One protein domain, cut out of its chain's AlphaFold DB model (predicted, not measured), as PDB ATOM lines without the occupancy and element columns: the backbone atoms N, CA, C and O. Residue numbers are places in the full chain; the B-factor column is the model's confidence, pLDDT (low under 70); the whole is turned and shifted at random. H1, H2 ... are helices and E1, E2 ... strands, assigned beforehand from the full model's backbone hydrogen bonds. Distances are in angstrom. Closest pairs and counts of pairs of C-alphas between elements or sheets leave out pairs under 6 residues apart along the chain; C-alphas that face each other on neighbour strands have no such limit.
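Overview. This is residues 5 to 138 of the 139 residues of an uncharacterized protein of Pseudomonas syringae (UniProt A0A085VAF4). A twisted sheet built on a long four-strand meander, E1 to E4, forms a wall through the body, with the short strands E5 and E6 side by side with E1 beyond its free side; H1 and H2 cover one face, H3 packs on the other, and H4 grazes the sheet near its last residues and reaches away from it toward its first. The turn between E2 and E3 lies at one end of the long axis and the first residues of H4 at the other. The printed part has 134 residues with four named helices and six named strands, in the order H1 E1 E2 E3 E4 H2 E5 H3 H4 E6, and its class is mixed, helices and strands. The sheet is branched at E1, with E1 and E6 parallel and its other neighbour pairs antiparallel. The whole is compact, with a radius of gyration of the C-alphas of 15.4 A, and its outline is a rod spanning 51 by 24 by 23 A.

Arrangement. H1, residues 5 to 13, is on the sheet at a height of 7.1 A, over E2, residues 30 to 38; their closest C-alphas, of Ala 11 and Ser 37, are 5.7 A apart. On the local plane H1 and E2 stand at 2 degrees, and H1 runs along the strands. E1, residues 19 to 25, and E2 form an antiparallel hairpin, with N 21 and O 34 within hydrogen-bond range at 2.9 A. E2 and E3, residues 48 to 56, are the next hairpin, with N 33 and O 53 at 2.8 A. E3 and E4, residues 62 to 67, form the third, with N 52 and O 65 at 2.8 A; E1 to E4 are a meander, each strand the antiparallel neighbour of the one before. H2, residues 74 to 78, is on the same face as H1 at a height of 7.9 A, only just over E2, on which 3 of its C-alphas fall; the closest C-alphas of the two, of Phe 34 and Ala 76, are 6.3 A apart. E2 lies on one side of E1; on the other side lie E5, residues 81 to 83, beside residues 19 to 21, and E6, residues 135 to 137, beside residues 22 to 24. E5 is antiparallel to E1, with N 20 and O 82 at 2.8 A, and E6 is parallel to it, with N 136 and O 22 at 2.9 A. H3, residues 95 to 102, is on the opposite face from H1 at a height of 9.5 A, over E1 and, only just, over E2 with 3 C-alphas. On the local plane H3 and E1 stand at 53 degrees, and H3 runs slantwise to the strands. H4, residues 115 to 132, only grazes the sheet, with its residues 125 to 130; its closest C-alphas to E6, those of Ala 129 and Val 135, are 5.4 A apart. H3 and H4 are close but not clearly touching, with the C-alphas of Leu 99 and Ala 125 at 7.1 A, at a steep tilt of 47 degrees, the same way. In H1, H2, H3 and H4 every O i to N i+4 pair is within hydrogen-bond range.

Along the chain. H1 begins at C-alpha 5, (0.107, 20.046, 32.444). From first to last C-alpha E1 measures 20.3 A, E2 26.6 A, E3 26.9 A and E4 16.0 A. H4, the longest helix, measures 25.4 A and begins at C-alpha 115, (-10.621, 40.638, 64.490). E6 ends at C-alpha 137, (1.166, 31.738, 46.839).

Size, cuts and confidence. The two C-alphas farthest apart, those of Asp 42 and Thr 116, are 52.1 A apart. The printed part has no cut. The links from E5 to H3 and from H3 to H4 are long. The mean pLDDT of the printed part is 91.1, and residues 40 to 46 are under 70.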
ATOM      1  N   ASP A   5       0.070  20.883  33.657       96.12
ATOM      2  CA  ASP A   5       0.107  20.046  32.444       96.12
ATOM      3  C   ASP A   5       0.246  18.548  32.773       96.12
ATOM      4  O   ASP A   5      -0.361  17.694  32.121       96.12
ATOM      5  N   GLU A   6       1.008  18.218  33.822       96.81
ATOM      6  CA  GLU A   6       1.117  16.847  34.327       96.81
ATOM      7  C   GLU A   6      -0.216  16.354  34.903       96.81
ATOM      8  O   GLU A   6      -0.591  15.208  34.664       96.81
ATOM      9  N   ALA A   7      -0.944  17.199  35.638       96.38
ATOM     10  CA  ALA A   7      -2.250  16.853  36.196       96.38
ATOM     11  C   ALA A   7      -3.324  16.680  35.112       96.38
ATOM     12  O   ALA A   7      -4.099  15.728  35.180       96.38
ATOM     13  N   VAL A   8      -3.328  17.533  34.082       94.81
ATOM     14  CA  VAL A   8      -4.191  17.375  32.899       94.81
ATOM     15  C   VAL A   8      -3.903  16.047  32.204       94.81
ATOM     16  O   VAL A   8      -4.822  15.259  31.991       94.81
ATOM     17  N   THR A   9      -2.629  15.763  31.918       93.81
ATOM     18  CA  THR A   9      -2.223  14.502  31.280       93.81
ATOM     19  C   THR A   9      -2.655  13.299  32.123       93.81
ATOM     20  O   THR A   9      -3.235  12.347  31.607       93.81
ATOM     21  N   ALA A  10      -2.446  13.358  33.440       93.81
ATOM     22  CA  ALA A  10      -2.803  12.272  34.346       93.81
ATOM     23  C   ALA A  10      -4.322  12.046  34.451       93.81
ATOM     24  O   ALA A  10      -4.761  10.897  34.537       93.81
ATOM     25  N   ALA A  11      -5.126  13.113  34.413       92.12
ATOM     26  CA  ALA A  11      -6.584  13.018  34.356       92.12
ATOM     27  C   ALA A  11      -7.058  12.368  33.044       92.12
ATOM     28  O   ALA A  11      -7.932  11.504  33.071       92.12
ATOM     29  N   GLN A  12      -6.437  12.707  31.909       89.56
ATOM     30  CA  GLN A  12      -6.748  12.091  30.611       89.56
ATOM     31  C   GLN A  12      -6.386  10.597  30.569       89.56
ATOM     32  O   GLN A  12      -7.151   9.789  30.043       89.56
ATOM     33  N   GLU A  13      -5.242  10.213  31.143       89.56
ATOM     34  CA  GLU A  13      -4.795   8.814  31.205       89.56
ATOM     35  C   GLU A  13      -5.628   7.960  32.174       89.56
ATOM     36  O   GLU A  13      -5.748   6.745  31.988       89.56
ATOM     37  N   ASN A  14      -6.200   8.571  33.216       84.50
ATOM     38  CA  ASN A  14      -7.013   7.886  34.215       84.50
ATOM     39  C   ASN A  14      -8.273   8.687  34.565       84.50
ATOM     40  O   ASN A  14      -8.338   9.359  35.593       84.50
ATOM     41  N   GLN A  15      -9.306   8.500  33.742       81.62
ATOM     42  CA  GLN A  15     -10.597   9.205  33.775       81.62
ATOM     43  C   GLN A  15     -11.400   9.058  35.088       81.62
ATOM     44  O   GLN A  15     -12.450   9.667  35.261       81.62
ATOM     45  N   LYS A  16     -10.933   8.237  36.037       84.88
ATOM     46  CA  LYS A  16     -11.558   8.068  37.363       84.88
ATOM     47  C   LYS A  16     -10.930   8.939  38.443       84.88
ATOM     48  O   LYS A  16     -11.470   9.014  39.547       84.88
ATOM     49  N   ASN A  17      -9.779   9.536  38.156       91.88
ATOM     50  CA  ASN A  17      -9.066  10.380  39.094       91.88
ATOM     51  C   ASN A  17      -9.365  11.851  38.821       91.88
ATOM     52  O   ASN A  17      -9.439  12.286  37.676       91.88
ATOM     53  N   ALA A  18      -9.441  12.618  39.903       94.38
ATOM     54  CA  ALA A  18      -9.407  14.066  39.859       94.38
ATOM     55  C   ALA A  18      -8.181  14.577  40.619       94.38
ATOM     56  O   ALA A  18      -7.651  13.912  41.519       94.38
ATOM     57  N   TYR A  19      -7.712  15.755  40.236       96.44
ATOM     58  CA  TYR A  19      -6.495  16.356  40.761       96.44
ATOM     59  C   TYR A  19      -6.793  17.764  41.234       96.44
ATOM     60  O   TYR A  19      -7.346  18.557  40.486       96.44
ATOM     61  N   ILE A  20      -6.394  18.089  42.456       97.06
ATOM     62  CA  ILE A  20      -6.703  19.364  43.091       97.06
ATOM     63  C   ILE A  20      -5.437  20.156  43.387       97.06
ATOM     64  O   ILE A  20      -4.447  19.594  43.864       97.06
ATOM     65  N   GLY A  21      -5.474  21.449  43.087       96.88
ATOM     66  CA  GLY A  21      -4.407  22.400  43.373       96.88
ATOM     67  C   GLY A  21      -4.955  23.626  44.085       96.88
ATOM     68  O   GLY A  21      -6.040  24.094  43.754       96.88
ATOM     69  N   PHE A  22      -4.206  24.145  45.058       96.69
ATOM     70  CA  PHE A  22      -4.628  25.265  45.900       96.69
ATOM     71  C   PHE A  22      -3.855  26.533  45.575       96.69
ATOM     72  O   PHE A  22      -2.650  26.490  45.303       96.69
ATOM     73  N   VAL A  23      -4.537  27.666  45.684       96.56
ATOM     74  CA  VAL A  23      -3.971  28.997  45.492       96.56
ATOM     75  C   VAL A  23      -4.316  29.879  46.683       96.56
ATOM     76  O   VAL A  23      -5.441  29.865  47.177       96.56
ATOM     77  N   PHE A  24      -3.338  30.661  47.129       96.81
ATOM     78  CA  PHE A  24      -3.509  31.701  48.136       96.81
ATOM     79  C   PHE A  24      -3.044  33.033  47.543       96.81
ATOM     80  O   PHE A  24      -1.892  33.153  47.124       96.81
ATOM     81  N   THR A  25      -3.927  34.029  47.524       95.50
ATOM     82  CA  THR A  25      -3.649  35.417  47.136       95.50
ATOM     83  C   THR A  25      -3.684  36.312  48.384       95.50
ATOM     84  O   THR A  25      -4.760  36.758  48.802       95.50
ATOM     85  N   PRO A  26      -2.532  36.576  49.036       94.56
ATOM     86  CA  PRO A  26      -2.500  37.233  50.343       94.56
ATOM     87  C   PRO A  26      -2.979  38.686  50.312       94.56
ATOM     88  O   PRO A  26      -3.560  39.149  51.291       94.56
ATOM     89  N   GLU A  27      -2.772  39.398  49.198       93.88
ATOM     90  CA  GLU A  27      -3.115  40.823  49.061       93.88
ATOM     91  C   GLU A  27      -4.606  41.102  49.282       93.88
ATOM     92  O   GLU A  27      -4.976  42.139  49.832       93.88
ATOM     93  N   ILE A  28      -5.450  40.142  48.902       93.25
ATOM     94  CA  ILE A  28      -6.909  40.202  49.038       93.25
ATOM     95  C   ILE A  28      -7.453  39.162  50.028       93.25
ATOM     96  O   ILE A  28      -8.662  38.974  50.120       93.25
ATOM     97  N   GLN A  29      -6.569  38.496  50.781       94.56
ATOM     98  CA  GLN A  29      -6.901  37.427  51.733       94.56
ATOM     99  C   GLN A  29      -7.786  36.329  51.135       94.56
ATOM    100  O   GLN A  29      -8.729  35.861  51.771       94.56
ATOM    101  N   TRP A  30      -7.490  35.940  49.899       95.38
ATOM    102  CA  TRP A  30      -8.311  35.010  49.140       95.38
ATOM    103  C   TRP A  30      -7.634  33.648  49.026       95.38
ATOM    104  O   TRP A  30      -6.420  33.570  48.811       95.38
ATOM    105  N   VAL A  31      -8.416  32.582  49.161       95.88
ATOM    106  CA  VAL A  31      -7.979  31.201  48.937       95.88
ATOM    107  C   VAL A  31      -8.955  30.529  47.996       95.88
ATOM    108  O   VAL A  31     -10.163  30.687  48.126       95.88
ATOM    109  N   GLY A  32      -8.428  29.728  47.085       95.38
ATOM    110  CA  GLY A  32      -9.243  28.884  46.233       95.38
ATOM    111  C   GLY A  32      -8.503  27.643  45.794       95.38
ATOM    112  O   GLY A  32      -7.329  27.427  46.114       95.38
ATOM    113  N   TRP A  33      -9.221  26.799  45.080       95.94
ATOM    114  CA  TRP A  33      -8.725  25.547  44.561       95.94
ATOM    115  C   TRP A  33      -9.321  25.256  43.199       95.94
ATOM    116  O   TRP A  33     -10.447  25.630  42.884       95.94
ATOM    117  N   PHE A  34      -8.530  24.550  42.407       96.19
ATOM    118  CA  PHE A  34      -8.899  24.066  41.091       96.19
ATOM    119  C   PHE A  34      -8.893  22.547  41.128       96.19
ATOM    120  O   PHE A  34      -7.883  21.963  41.519       96.19
ATOM    121  N   GLU A  35      -9.975  21.913  40.700       95.88
ATOM    122  CA  GLU A  35     -10.053  20.476  40.480       95.88
ATOM    123  C   GLU A  35     -10.068  20.182  38.979       95.88
ATOM    124  O   GLU A  35     -10.947  20.639  38.257       95.88
ATOM    125  N   ILE A  36      -9.090  19.408  38.517       95.69
ATOM    126  CA  ILE A  36      -8.982  18.904  37.151       95.69
ATOM    127  C   ILE A  36      -9.523  17.480  37.131       95.69
ATOM    128  O   ILE A  36      -9.002  16.604  37.828       95.69
ATOM    129  N   SER A  37     -10.542  17.243  36.318       92.75
ATOM    130  CA  SER A  37     -11.175  15.937  36.139       92.75
ATOM    131  C   SER A  37     -11.665  15.771  34.705       92.75
ATOM    132  O   SER A  37     -11.629  16.718  33.914       92.75
ATOM    133  N   THR A  38     -12.096  14.561  34.344       89.00
ATOM    134  CA  THR A  38     -12.670  14.307  33.022       89.00
ATOM    135  C   THR A  38     -14.195  14.405  32.994       89.00
ATOM    136  O   THR A  38     -14.856  13.999  33.948       89.00
ATOM    137  N   VAL A  39     -14.763  14.904  31.893       74.62
ATOM    138  CA  VAL A  39     -16.209  15.059  31.667       74.62
ATOM    139  C   VAL A  39     -16.740  13.872  30.865       74.62
ATOM    140  O   VAL A  39     -16.737  13.916  29.651       74.62
ATOM    141  N   ASP A  40     -17.208  12.836  31.562       65.44
ATOM    142  CA  ASP A  40     -17.880  11.640  31.011       65.44
ATOM    143  C   ASP A  40     -17.082  10.795  29.982       65.44
ATOM    144  O   ASP A  40     -16.236  11.267  29.231       65.44
ATOM    145  N   GLU A  41     -17.321   9.484  29.953       55.47
ATOM    146  CA  GLU A  41     -16.474   8.512  29.228       55.47
ATOM    147  C   GLU A  41     -16.730   8.477  27.697       55.47
ATOM    148  O   GLU A  41     -16.009   7.795  26.964       55.47
ATOM    149  N   ASP A  42     -17.727   9.220  27.199       60.09
ATOM    150  CA  ASP A  42     -18.278   9.061  25.842       60.09
ATOM    151  C   ASP A  42     -17.704  10.015  24.757       60.09
ATOM    152  O   ASP A  42     -17.986   9.807  23.574       60.09
ATOM    153  N   GLU A  43     -16.866  11.013  25.090       53.81
ATOM    154  CA  GLU A  43     -16.283  11.971  24.116       53.81
ATOM    155  C   GLU A  43     -14.743  12.141  24.231       53.81
ATOM    156  O   GLU A  43     -14.238  13.075  24.834       53.81
ATOM    157  N   PRO A  44     -13.929  11.280  23.599       52.75
ATOM    158  CA  PRO A  44     -12.515  11.088  23.950       52.75
ATOM    159  C   PRO A  44     -11.548  12.271  23.734       52.75
ATOM    160  O   PRO A  44     -10.425  12.195  24.234       52.75
ATOM    161  N   ASP A  45     -11.935  13.341  23.033       54.00
ATOM    162  CA  ASP A  45     -10.980  14.340  22.528       54.00
ATOM    163  C   ASP A  45     -11.034  15.727  23.220       54.00
ATOM    164  O   ASP A  45     -10.056  16.461  23.116       54.00
ATOM    165  N   ASP A  46     -12.076  16.062  24.004       55.75
ATOM    166  CA  ASP A  46     -12.256  17.395  24.647       55.75
ATOM    167  C   ASP A  46     -12.688  17.314  26.130       55.75
ATOM    168  O   ASP A  46     -13.396  18.159  26.682       55.75
ATOM    169  N   ASN A  47     -12.228  16.268  26.807       77.31
ATOM    170  CA  ASN A  47     -12.856  15.760  28.019       77.31
ATOM    171  C   ASN A  47     -12.362  16.335  29.348       77.31
ATOM    172  O   ASN A  47     -12.596  15.697  30.357       77.31
ATOM    173  N   ILE A  48     -11.677  17.480  29.413       88.75
ATOM    174  CA  ILE A  48     -11.177  18.011  30.699       88.75
ATOM    175  C   ILE A  48     -12.056  19.150  31.208       88.75
ATOM    176  O   ILE A  48     -12.221  20.168  30.539       88.75
ATOM    177  N   SER A  49     -12.564  18.985  32.429       90.00
ATOM    178  CA  SER A  49     -13.209  20.037  33.209       90.00
ATOM    179  C   SER A  49     -12.278  20.500  34.314       90.00
ATOM    180  O   SER A  49     -11.626  19.696  34.985       90.00
ATOM    181  N   ILE A  50     -12.227  21.816  34.491       94.38
ATOM    182  CA  ILE A  50     -11.507  22.451  35.584       94.38
ATOM    183  C   ILE A  50     -12.540  23.182  36.422       94.38
ATOM    184  O   ILE A  50     -13.000  24.257  36.042       94.38
ATOM    185  N   HIS A  51     -12.922  22.585  37.544       94.75
ATOM    186  CA  HIS A  51     -13.802  23.218  38.518       94.75
ATOM    187  C   HIS A  51     -12.978  24.116  39.437       94.75
ATOM    188  O   HIS A  51     -11.899  23.729  39.876       94.75
ATOM    189  N   HIS A  52     -13.464  25.314  39.718       94.69
ATOM    190  CA  HIS A  52     -12.825  26.293  40.579       94.69
ATOM    191  C   HIS A  52     -13.783  26.711  41.686       94.69
ATOM    192  O   HIS A  52     -14.918  27.086  41.402       94.69
ATOM    193  N   GLN A  53     -13.308  26.687  42.928       95.31
ATOM    194  CA  GLN A  53     -14.003  27.276  44.069       95.31
ATOM    195  C   GLN A  53     -13.018  28.065  44.931       95.31
ATOM    196  O   GLN A  53     -11.852  27.695  45.053       95.31
ATOM    197  N   GLY A  54     -13.477  29.149  45.551       95.12
ATOM    198  CA  GLY A  54     -12.637  29.956  46.435       95.12
ATOM    199  C   GLY A  54     -13.337  31.197  46.962       95.12
ATOM    200  O   GLY A  54     -14.449  31.511  46.553       95.12
ATOM    201  N   GLY A  55     -12.709  31.916  47.887       95.50
ATOM    202  CA  GLY A  55     -13.286  33.115  48.481       95.50
ATOM    203  C   GLY A  55     -12.336  33.865  49.406       95.50
ATOM    204  O   GLY A  55     -11.197  33.467  49.654       95.50
ATOM    205  N   VAL A  56     -12.824  34.990  49.928       96.12
ATOM    206  CA  VAL A  56     -12.100  35.756  50.950       96.12
ATOM    207  C   VAL A  56     -12.233  35.035  52.296       96.12
ATOM    208  O   VAL A  56     -13.322  34.615  52.685       96.12
ATOM    209  N   ILE A  57     -11.128  34.887  53.026       95.38
ATOM    210  CA  ILE A  57     -11.092  34.224  54.338       95.38
ATOM    211  C   ILE A  57     -12.024  34.962  55.322       95.38
ATOM    212  O   ILE A  57     -11.993  36.190  55.417       95.38
ATOM    213  N   PHE A  58     -12.851  34.213  56.068       95.31
ATOM    214  CA  PHE A  58     -13.915  34.737  56.943       95.31
ATOM    215  C   PHE A  58     -15.005  35.551  56.219       95.31
ATOM    216  O   PHE A  58     -15.690  36.363  56.853       95.31
ATOM    217  N   SER A  59     -15.182  35.334  54.913       92.75
ATOM    218  CA  SER A  59     -16.286  35.870  54.116       92.75
ATOM    219  C   SER A  59     -17.218  34.754  53.646       92.75
ATOM    220  O   SER A  59     -16.804  33.616  53.443       92.75
ATOM    221  N   SER A  60     -18.489  35.097  53.446       87.25
ATOM    222  CA  SER A  60     -19.453  34.253  52.730       87.25
ATOM    223  C   SER A  60     -19.424  34.478  51.215       87.25
ATOM    224  O   SER A  60     -20.179  33.838  50.489       87.25
ATOM    225  N   GLU A  61     -18.634  35.445  50.745       87.19
ATOM    226  CA  GLU A  61     -18.448  35.722  49.322       87.19
ATOM    227  C   GLU A  61     -17.385  34.790  48.745       87.19
ATOM    228  O   GLU A  61     -16.296  34.641  49.309       87.19
ATOM    229  N   GLY A  62     -17.704  34.193  47.602       89.06
ATOM    230  CA  GLY A  62     -16.825  33.277  46.902       89.06
ATOM    231  C   GLY A  62     -17.223  33.097  45.445       89.06
ATOM    232  O   GLY A  62     -18.217  33.654  44.976       89.06
ATOM    233  N   GLU A  63     -16.413  32.314  44.754       92.19
ATOM    234  CA  GLU A  63     -16.538  31.969  43.346       92.19
ATOM    235  C   GLU A  63     -16.759  30.459  43.219       92.19
ATOM    236  O   GLU A  63     -16.233  29.679  44.015       92.19
ATOM    237  N   ASP A  64     -17.551  30.069  42.223       92.94
ATOM    238  CA  ASP A  64     -17.784  28.686  41.812       92.94
ATOM    239  C   ASP A  64     -17.936  28.682  40.286       92.94
ATOM    240  O   ASP A  64     -18.947  29.148  39.750       92.94
ATOM    241  N   GLU A  65     -16.890  28.255  39.582       92.81
ATOM    242  CA  GLU A  65     -16.791  28.366  38.127       92.81
ATOM    243  C   GLU A  65     -16.217  27.099  37.490       92.81
ATOM    244  O   GLU A  65     -15.484  26.333  38.110       92.81
ATOM    245  N   TYR A  66     -16.524  26.898  36.209       92.88
ATOM    246  CA  TYR A  66     -15.951  25.830  35.397       92.88
ATOM    247  C   TYR A  66     -15.198  26.438  34.219       92.88
ATOM    248  O   TYR A  66     -15.752  27.250  33.477       92.88
ATOM    249  N   TYR A  67     -13.961  25.996  34.016       92.19
ATOM    250  CA  TYR A  67     -13.124  26.415  32.899       92.19
ATOM    251  C   TYR A  67     -12.837  25.261  31.949       92.19
ATOM    252  O   TYR A  67     -12.670  24.105  32.348       92.19
ATOM    253  N   ARG A  68     -12.693  25.623  30.675       88.31
ATOM    254  CA  ARG A  68     -12.003  24.808  29.675       88.31
ATOM    255  C   ARG A  68     -10.501  25.070  29.746       88.31
ATOM    256  O   ARG A  68     -10.064  26.105  30.251       88.31
ATOM    257  N   LEU A  69      -9.704  24.161  29.186       90.19
ATOM    258  CA  LEU A  69      -8.236  24.269  29.159       90.19
ATOM    259  C   LEU A  69      -7.721  25.581  28.543       90.19
ATOM    260  O   LEU A  69      -6.673  26.086  28.950       90.19
ATOM    261  N   GLU A  70      -8.435  26.114  27.555       89.19
ATOM    262  CA  GLU A  70      -8.086  27.342  26.833       89.19
ATOM    263  C   GLU A  70      -8.359  28.625  27.630       89.19
ATOM    264  O   GLU A  70      -7.614  29.593  27.484       89.19
ATOM    265  N   ASP A  71      -9.340  28.594  28.534       91.12
ATOM    266  CA  ASP A  71      -9.801  29.757  29.303       91.12
ATOM    267  C   ASP A  71      -9.297  29.764  30.754       91.12
ATOM    268  O   ASP A  71      -9.571  30.698  31.508       91.12
ATOM    269  N   VAL A  72      -8.569  28.722  31.169       92.75
ATOM    270  CA  VAL A  72      -8.154  28.565  32.565       92.75
ATOM    271  C   VAL A  72      -7.251  29.728  33.023       92.75
ATOM    272  O   VAL A  72      -6.271  30.061  32.337       92.75
ATOM    273  N   PRO A  73      -7.526  30.340  34.192       94.25
ATOM    274  CA  PRO A  73      -6.723  31.443  34.703       94.25
ATOM    275  C   PRO A  73      -5.279  31.022  35.002       94.25
ATOM    276  O   PRO A  73      -4.980  29.872  35.333       94.25
ATOM    277  N   GLU A  74      -4.360  31.989  34.955       93.88
ATOM    278  CA  GLU A  74      -2.936  31.746  35.225       93.88
ATOM    279  C   GLU A  74      -2.693  31.171  36.631       93.88
ATOM    280  O   GLU A  74      -1.790  30.356  36.821       93.88
ATOM    281  N   ALA A  75      -3.529  31.538  37.608       93.62
ATOM    282  CA  ALA A  75      -3.479  31.000  38.964       93.62
ATOM    283  C   ALA A  75      -3.564  29.463  38.989       93.62
ATOM    284  O   ALA A  75      -2.759  28.825  39.665       93.62
ATOM    285  N   ALA A  76      -4.453  28.864  38.190       95.25
ATOM    286  CA  ALA A  76      -4.553  27.411  38.063       95.25
ATOM    287  C   ALA A  76      -3.270  26.812  37.473       95.25
ATOM    288  O   ALA A  76      -2.750  25.819  37.966       95.25
ATOM    289  N   ARG A  77      -2.688  27.461  36.454       95.50
ATOM    290  CA  ARG A  77      -1.441  26.996  35.823       95.50
ATOM    291  C   ARG A  77      -0.244  27.024  36.775       95.50
ATOM    292  O   ARG A  77       0.696  26.253  36.597       95.50
ATOM    293  N   ARG A  78      -0.269  27.915  37.770       94.00
ATOM    294  CA  ARG A  78       0.759  28.039  38.815       94.00
ATOM    295  C   ARG A  78       0.509  27.128  40.019       94.00
ATOM    296  O   ARG A  78       1.418  26.966  40.833       94.00
ATOM    297  N   ALA A  79      -0.689  26.563  40.152       96.06
ATOM    298  CA  ALA A  79      -1.019  25.665  41.245       96.06
ATOM    299  C   ALA A  79      -0.221  24.355  41.154       96.06
ATOM    300  O   ALA A  79       0.180  23.903  40.077       96.06
ATOM    301  N   ILE A  80      -0.001  23.739  42.314       95.56
ATOM    302  CA  ILE A  80       0.607  22.416  42.426       95.56
ATOM    303  C   ILE A  80      -0.494  21.421  42.757       95.56
ATOM    304  O   ILE A  80      -1.183  21.555  43.765       95.56
ATOM    305  N   TYR A  81      -0.633  20.414  41.907       97.19
ATOM    306  CA  TYR A  81      -1.733  19.470  41.944       97.19
ATOM    307  C   TYR A  81      -1.356  18.171  42.657       97.19
ATOM    308  O   TYR A  81      -0.235  17.651  42.555       97.19
ATOM    309  N   ILE A  82      -2.323  17.619  43.380       96.50
ATOM    310  CA  ILE A  82      -2.268  16.302  44.018       96.50
ATOM    311  C   ILE A  82      -3.577  15.557  43.769       96.50
ATOM    312  O   ILE A  82      -4.571  16.152  43.372       96.50
ATOM    313  N   LEU A  83      -3.587  14.244  43.987       96.06
ATOM    314  CA  LEU A  83      -4.793  13.440  43.808       96.06
ATOM    315  C   LEU A  83      -5.883  13.900  44.791       96.06
ATOM    316  O   LEU A  83      -5.642  13.911  46.002       96.06
ATOM    317  N   SER A  84      -7.072  14.250  44.297       94.75
ATOM    318  CA  SER A  84      -8.140  14.829  45.127       94.75
ATOM    319  C   SER A  84      -8.594  13.886  46.245       94.75
ATOM    320  O   SER A  84      -8.873  14.321  47.355       94.75
ATOM    321  N   SER A  85      -8.527  12.570  46.028       93.75
ATOM    322  CA  SER A  85      -8.851  11.571  47.055       93.75
ATOM    323  C   SER A  85      -7.892  11.559  48.255       93.75
ATOM    324  O   SER A  85      -8.120  10.819  49.210       93.75
ATOM    325  N   THR A  86      -6.779  12.298  48.191       93.12
ATOM    326  CA  THR A  86      -5.801  12.414  49.287       93.12
ATOM    327  C   THR A  86      -6.025  13.643  50.161       93.12
ATOM    328  O   THR A  86      -5.414  13.736  51.226       93.12
ATOM    329  N   VAL A  87      -6.906  14.558  49.748       91.75
ATOM    330  CA  VAL A  87      -7.300  15.718  50.549       91.75
ATOM    331  C   VAL A  87      -8.684  15.505  51.160       91.75
ATOM    332  O   VAL A  87      -9.479  14.710  50.651       91.75
ATOM    333  N   PRO A  88      -9.005  16.194  52.266       89.06
ATOM    334  CA  PRO A  88     -10.367  16.221  52.775       89.06
ATOM    335  C   PRO A  88     -11.339  16.766  51.723       89.06
ATOM    336  O   PRO A  88     -10.986  17.640  50.938       89.06
ATOM    337  N   GLN A  89     -12.589  16.308  51.761       86.81
ATOM    338  CA  GLN A  89     -13.664  16.954  51.009       86.81
ATOM    339  C   GLN A  89     -13.845  18.399  51.508       86.81
ATOM    340  O   GLN A  89     -13.909  18.620  52.722       86.81
ATOM    341  N   MET A  90     -13.894  19.349  50.571       85.12
ATOM    342  CA  MET A  90     -13.880  20.800  50.828       85.12
ATOM    343  C   MET A  90     -15.002  21.564  50.124       85.12
ATOM    344  O   MET A  90     -15.159  22.756  50.358       85.12
ATOM    345  N   THR A  91     -15.765  20.897  49.261       80.81
ATOM    346  CA  THR A  91     -16.902  21.498  48.565       80.81
ATOM    347  C   THR A  91     -17.872  22.106  49.577       80.81
ATOM    348  O   THR A  91     -18.098  21.520  50.639       80.81
ATOM    349  N   ASP A  92     -18.426  23.270  49.245       82.38
ATOM    350  CA  ASP A  92     -19.369  24.038  50.075       82.38
ATOM    351  C   ASP A  92     -18.794  24.605  51.390       82.38
ATOM    352  O   ASP A  92     -19.541  25.139  52.216       82.38
ATOM    353  N   PHE A  93     -17.476  24.531  51.604       90.06
ATOM    354  CA  PHE A  93     -16.819  25.174  52.742       90.06
ATOM    355  C   PHE A  93     -16.279  26.563  52.403       90.06
ATOM    356  O   PHE A  93     -15.809  26.827  51.298       90.06
ATOM    357  N   THR A  94     -16.301  27.452  53.399       93.12
ATOM    358  CA  THR A  94     -15.615  28.745  53.317       93.12
ATOM    359  C   THR A  94     -14.103  28.546  53.293       93.12
ATOM    360  O   THR A  94     -13.570  27.546  53.778       93.12
ATOM    361  N   SER A  95     -13.388  29.531  52.755       95.50
ATOM    362  CA  SER A  95     -11.932  29.472  52.581       95.50
ATOM    363  C   SER A  95     -11.155  29.241  53.883       95.50
ATOM    364  O   SER A  95     -10.179  28.494  53.902       95.50
ATOM    365  N   ASP A  96     -11.604  29.829  54.991       95.62
ATOM    366  CA  ASP A  96     -11.064  29.576  56.332       95.62
ATOM    367  C   ASP A  96     -11.295  28.127  56.792       95.62
ATOM    368  O   ASP A  96     -10.402  27.485  57.346       95.62
ATOM    369  N   TYR A  97     -12.460  27.549  56.515       94.50
ATOM    370  CA  TYR A  97     -12.715  26.164  56.892       94.50
ATOM    371  C   TYR A  97     -11.921  25.178  56.021       94.50
ATOM    372  O   TYR A  97     -11.407  24.174  56.516       94.50
ATOM    373  N   VAL A  98     -11.730  25.498  54.739       94.56
ATOM    374  CA  VAL A  98     -10.852  24.748  53.830       94.56
ATOM    375  C   VAL A  98      -9.411  24.741  54.332       94.56
ATOM    376  O   VAL A  98      -8.820  23.670  54.488       94.56
ATOM    377  N   LEU A  99      -8.862  25.910  54.665       95.38
ATOM    378  CA  LEU A  99      -7.524  26.025  55.242       95.38
ATOM    379  C   LEU A  99      -7.391  25.232  56.550       95.38
ATOM    380  O   LEU A  99      -6.412  24.510  56.716       95.38
ATOM    381  N   TYR A 100      -8.380  25.306  57.445       95.62
ATOM    382  CA  TYR A 100      -8.400  24.532  58.692       95.62
ATOM    383  C   TYR A 100      -8.353  23.014  58.443       95.62
ATOM    384  O   TYR A 100      -7.651  22.275  59.134       95.62
ATOM    385  N   ARG A 101      -9.057  22.531  57.413       93.56
ATOM    386  CA  ARG A 101      -9.070  21.108  57.038       93.56
ATOM    387  C   ARG A 101      -7.763  20.654  56.397       93.56
ATOM    388  O   ARG A 101      -7.348  19.519  56.626       93.56
ATOM    389  N   LEU A 102      -7.129  21.515  55.607       93.44
ATOM    390  CA  LEU A 102      -5.830  21.242  54.988       93.44
ATOM    391  C   LEU A 102      -4.683  21.311  55.996       93.44
ATOM    392  O   LEU A 102      -3.728  20.539  55.895       93.44
ATOM    393  N   PHE A 103      -4.789  22.210  56.972       93.81
ATOM    394  CA  PHE A 103      -3.768  22.482  57.974       93.81
ATOM    395  C   PHE A 103      -4.361  22.349  59.382       93.81
ATOM    396  O   PHE A 103      -4.752  23.351  59.980       93.81
ATOM    397  N   PRO A 104      -4.385  21.125  59.946       87.94
ATOM    398  CA  PRO A 104      -5.005  20.853  61.245       87.94
ATOM    399  C   PRO A 104      -4.407  21.614  62.439       87.94
ATOM    400  O   PRO A 104      -5.001  21.614  63.513       87.94
ATOM    401  N   ASP A 105      -3.239  22.240  62.268       91.69
ATOM    402  CA  ASP A 105      -2.604  23.091  63.280       91.69
ATOM    403  C   ASP A 105      -3.234  24.497  63.362       91.69
ATOM    404  O   ASP A 105      -2.951  25.248  64.300       91.69
ATOM    405  N   LEU A 106      -4.082  24.874  62.398       96.00
ATOM    406  CA  LEU A 106      -4.854  26.111  62.468       96.00
ATOM    407  C   LEU A 106      -5.983  25.984  63.502       96.00
ATOM    408  O   LEU A 106      -6.571  24.912  63.651       96.00
ATOM    409  N   PRO A 107      -6.321  27.066  64.224       96.19
ATOM    410  CA  PRO A 107      -7.461  27.040  65.126       96.19
ATOM    411  C   PRO A 107      -8.774  26.930  64.343       96.19
ATOM    412  O   PRO A 107      -8.874  27.401  63.210       96.19
ATOM    413  N   ASP A 108      -9.786  26.331  64.971       95.81
ATOM    414  CA  ASP A 108     -11.124  26.185  64.397       95.81
ATOM    415  C   ASP A 108     -11.739  27.571  64.113       95.81
ATOM    416  O   ASP A 108     -11.940  28.345  65.062       95.81
ATOM    417  N   PRO A 109     -12.047  27.906  62.844       95.12
ATOM    418  CA  PRO A 109     -12.552  29.223  62.477       95.12
ATOM    419  C   PRO A 109     -13.910  29.560  63.107       95.12
ATOM    420  O   PRO A 109     -14.187  30.743  63.317       95.12
ATOM    421  N   GLU A 110     -14.723  28.567  63.498       93.25
ATOM    422  CA  GLU A 110     -15.999  28.807  64.197       93.25
ATOM    423  C   GLU A 110     -15.802  29.410  65.596       93.25
ATOM    424  O   GLU A 110     -16.720  29.994  66.177       93.25
ATOM    425  N   THR A 111     -14.593  29.297  66.147       95.38
ATOM    426  CA  THR A 111     -14.255  29.826  67.472       95.38
ATOM    427  C   THR A 111     -13.665  31.238  67.430       95.38
ATOM    428  O   THR A 111     -13.468  31.835  68.487       95.38
ATOM    429  N   LEU A 112     -13.417  31.792  66.234       95.69
ATOM    430  CA  LEU A 112     -12.696  33.054  66.043       95.69
ATOM    431  C   LEU A 112     -13.659  34.226  65.828       95.69
ATOM    432  O   LEU A 112     -14.102  34.538  64.712       95.69
ATOM    433  N   TRP A 113     -13.968  34.917  66.919       91.62
ATOM    434  CA  TRP A 113     -14.928  36.024  66.927       91.62
ATOM    435  C   TRP A 113     -14.241  37.377  66.785       91.62
ATOM    436  O   TRP A 113     -14.793  38.288  66.161       91.62
ATOM    437  N   GLU A 114     -13.029  37.504  67.322       95.81
ATOM    438  CA  GLU A 114     -12.324  38.775  67.368       95.81
ATOM    439  C   GLU A 114     -11.470  38.997  66.120       95.81
ATOM    440  O   GLU A 114     -10.790  38.107  65.602       95.81
ATOM    441  N   LYS A 115     -11.423  40.250  65.660       94.62
ATOM    442  CA  LYS A 115     -10.621  40.638  64.490       94.62
ATOM    443  C   LYS A 115      -9.140  40.282  64.653       94.62
ATOM    444  O   LYS A 115      -8.485  39.898  63.691       94.62
ATOM    445  N   THR A 116      -8.597  40.413  65.861       96.69
ATOM    446  CA  THR A 116      -7.195  40.082  66.151       96.69
ATOM    447  C   THR A 116      -6.903  38.590  66.018       96.69
ATOM    448  O   THR A 116      -5.823  38.225  65.557       96.69
ATOM    449  N   GLU A 117      -7.861  37.736  66.378       97.00
ATOM    450  CA  GLU A 117      -7.739  36.284  66.230       97.00
ATOM    451  C   GLU A 117      -7.760  35.896  64.753       97.00
ATOM    452  O   GLU A 117      -6.883  35.170  64.295       97.00
ATOM    453  N   ARG A 118      -8.691  36.473  63.983       96.25
ATOM    454  CA  ARG A 118      -8.794  36.263  62.531       96.25
ATOM    455  C   ARG A 118      -7.550  36.728  61.772       96.25
ATOM    456  O   ARG A 118      -7.080  36.031  60.880       96.25
ATOM    457  N   ASN A 119      -6.970  37.863  62.164       95.31
ATOM    458  CA  ASN A 119      -5.695  38.317  61.605       95.31
ATOM    459  C   ASN A 119      -4.554  37.338  61.932       95.31
ATOM    460  O   ASN A 119      -3.763  37.002  61.058       95.31
ATOM    461  N   SER A 120      -4.495  36.841  63.171       96.19
ATOM    462  CA  SER A 120      -3.468  35.870  63.586       96.19
ATOM    463  C   SER A 120      -3.621  34.529  62.860       96.19
ATOM    464  O   SER A 120      -2.625  33.906  62.488       96.19
ATOM    465  N   TYR A 121      -4.866  34.102  62.626       97.12
ATOM    466  CA  TYR A 121      -5.193  32.949  61.793       97.12
ATOM    467  C   TYR A 121      -4.644  33.133  60.377       97.12
ATOM    468  O   TYR A 121      -3.929  32.261  59.891       97.12
ATOM    469  N   PHE A 122      -4.923  34.279  59.744       96.38
ATOM    470  CA  PHE A 122      -4.446  34.584  58.396       96.38
ATOM    471  C   PHE A 122      -2.917  34.522  58.301       96.38
ATOM    472  O   PHE A 122      -2.383  33.822  57.441       96.38
ATOM    473  N   ASP A 123      -2.212  35.194  59.216       95.38
ATOM    474  CA  ASP A 123      -0.745  35.219  59.226       95.38
ATOM    475  C   ASP A 123      -0.159  33.807  59.385       95.38
ATOM    476  O   ASP A 123       0.801  33.439  58.704       95.38
ATOM    477  N   THR A 124      -0.767  32.992  60.253       96.56
ATOM    478  CA  THR A 124      -0.354  31.600  60.475       96.56
ATOM    479  C   THR A 124      -0.630  30.740  59.244       96.56
ATOM    480  O   THR A 124       0.248  29.997  58.805       96.56
ATOM    481  N   ALA A 125      -1.814  30.866  58.642       96.50
ATOM    482  CA  ALA A 125      -2.193  30.131  57.441       96.50
ATOM    483  C   ALA A 125      -1.267  30.460  56.266       96.50
ATOM    484  O   ALA A 125      -0.821  29.551  55.568       96.50
ATOM    485  N   LEU A 126      -0.912  31.736  56.084       95.38
ATOM    486  CA  LEU A 126       0.035  32.161  55.056       95.38
ATOM    487  C   LEU A 126       1.422  31.552  55.284       95.38
ATOM    488  O   LEU A 126       2.032  31.030  54.350       95.38
ATOM    489  N   GLN A 127       1.919  31.577  56.523       95.25
ATOM    490  CA  GLN A 127       3.202  30.955  56.853       95.25
ATOM    491  C   GLN A 127       3.183  29.453  56.567       95.25
ATOM    492  O   GLN A 127       4.111  28.952  55.935       95.25
ATOM    493  N   ILE A 128       2.138  28.734  56.978       94.81
ATOM    494  CA  ILE A 128       2.014  27.298  56.700       94.81
ATOM    495  C   ILE A 128       1.956  27.050  55.187       94.81
ATOM    496  O   ILE A 128       2.709  26.216  54.682       94.81
ATOM    497  N   ALA A 129       1.138  27.810  54.453       93.06
ATOM    498  CA  ALA A 129       0.996  27.690  53.004       93.06
ATOM    499  C   ALA A 129       2.348  27.821  52.284       93.06
ATOM    500  O   ALA A 129       2.713  26.918  51.527       93.06
ATOM    501  N   VAL A 130       3.133  28.860  52.607       91.75
ATOM    502  CA  VAL A 130       4.480  29.101  52.049       91.75
ATOM    503  C   VAL A 130       5.431  27.918  52.270       91.75
ATOM    504  O   VAL A 130       6.235  27.610  51.392       91.75
ATOM    505  N   HIS A 131       5.352  27.237  53.417       92.50
ATOM    506  CA  HIS A 131       6.256  26.124  53.743       92.50
ATOM    507  C   HIS A 131       5.731  24.749  53.304       92.50
ATOM    508  O   HIS A 131       6.513  23.806  53.198       92.50
ATOM    509  N   SER A 132       4.425  24.618  53.054       90.56
ATOM    510  CA  SER A 132       3.776  23.332  52.766       90.56
ATOM    511  C   SER A 132       4.156  22.737  51.407       90.56
ATOM    512  O   SER A 132       4.126  21.519  51.237       90.56
ATOM    513  N   GLY A 133       4.445  23.587  50.417       87.56
ATOM    514  CA  GLY A 133       4.548  23.186  49.010       87.56
ATOM    515  C   GLY A 133       3.230  22.697  48.387       87.56
ATOM    516  O   GLY A 133       3.230  22.287  47.230       87.56
ATOM    517  N   LEU A 134       2.118  22.724  49.134       88.75
ATOM    518  CA  LEU A 134       0.784  22.297  48.693       88.75
ATOM    519  C   LEU A 134      -0.039  23.445  48.102       88.75
ATOM    520  O   LEU A 134      -0.976  23.202  47.348       88.75
ATOM    521  N   VAL A 135       0.297  24.682  48.460       92.75
ATOM    522  CA  VAL A 135      -0.455  25.882  48.094       92.75
ATOM    523  C   VAL A 135       0.455  26.817  47.314       92.75
ATOM    524  O   VAL A 135       1.529  27.189  47.789       92.75
ATOM    525  N   ALA A 136       0.023  27.214  46.121       94.19
ATOM    526  CA  ALA A 136       0.704  28.241  45.352       94.19
ATOM    527  C   ALA A 136       0.346  29.620  45.914       94.19
ATOM    528  O   ALA A 136      -0.815  30.024  45.912       94.19
ATOM    529  N   VAL A 137       1.350  30.354  46.391       91.94
ATOM    530  CA  VAL A 137       1.166  31.738  46.839       91.94
ATOM    531  C   VAL A 137       1.341  32.662  45.641       91.94
ATOM    532  O   VAL A 137       2.399  32.669  45.008       91.94
ATOM    533  N   THR A 138       0.296  33.414  45.314       88.31
ATOM    534  CA  THR A 138       0.262  34.327  44.166       88.31
ATOM    535  C   THR A 138       0.312  35.786  44.613       88.31
ATOM    536  O   THR A 138       0.064  36.094  45.781       88.31
TER     537      THR A 138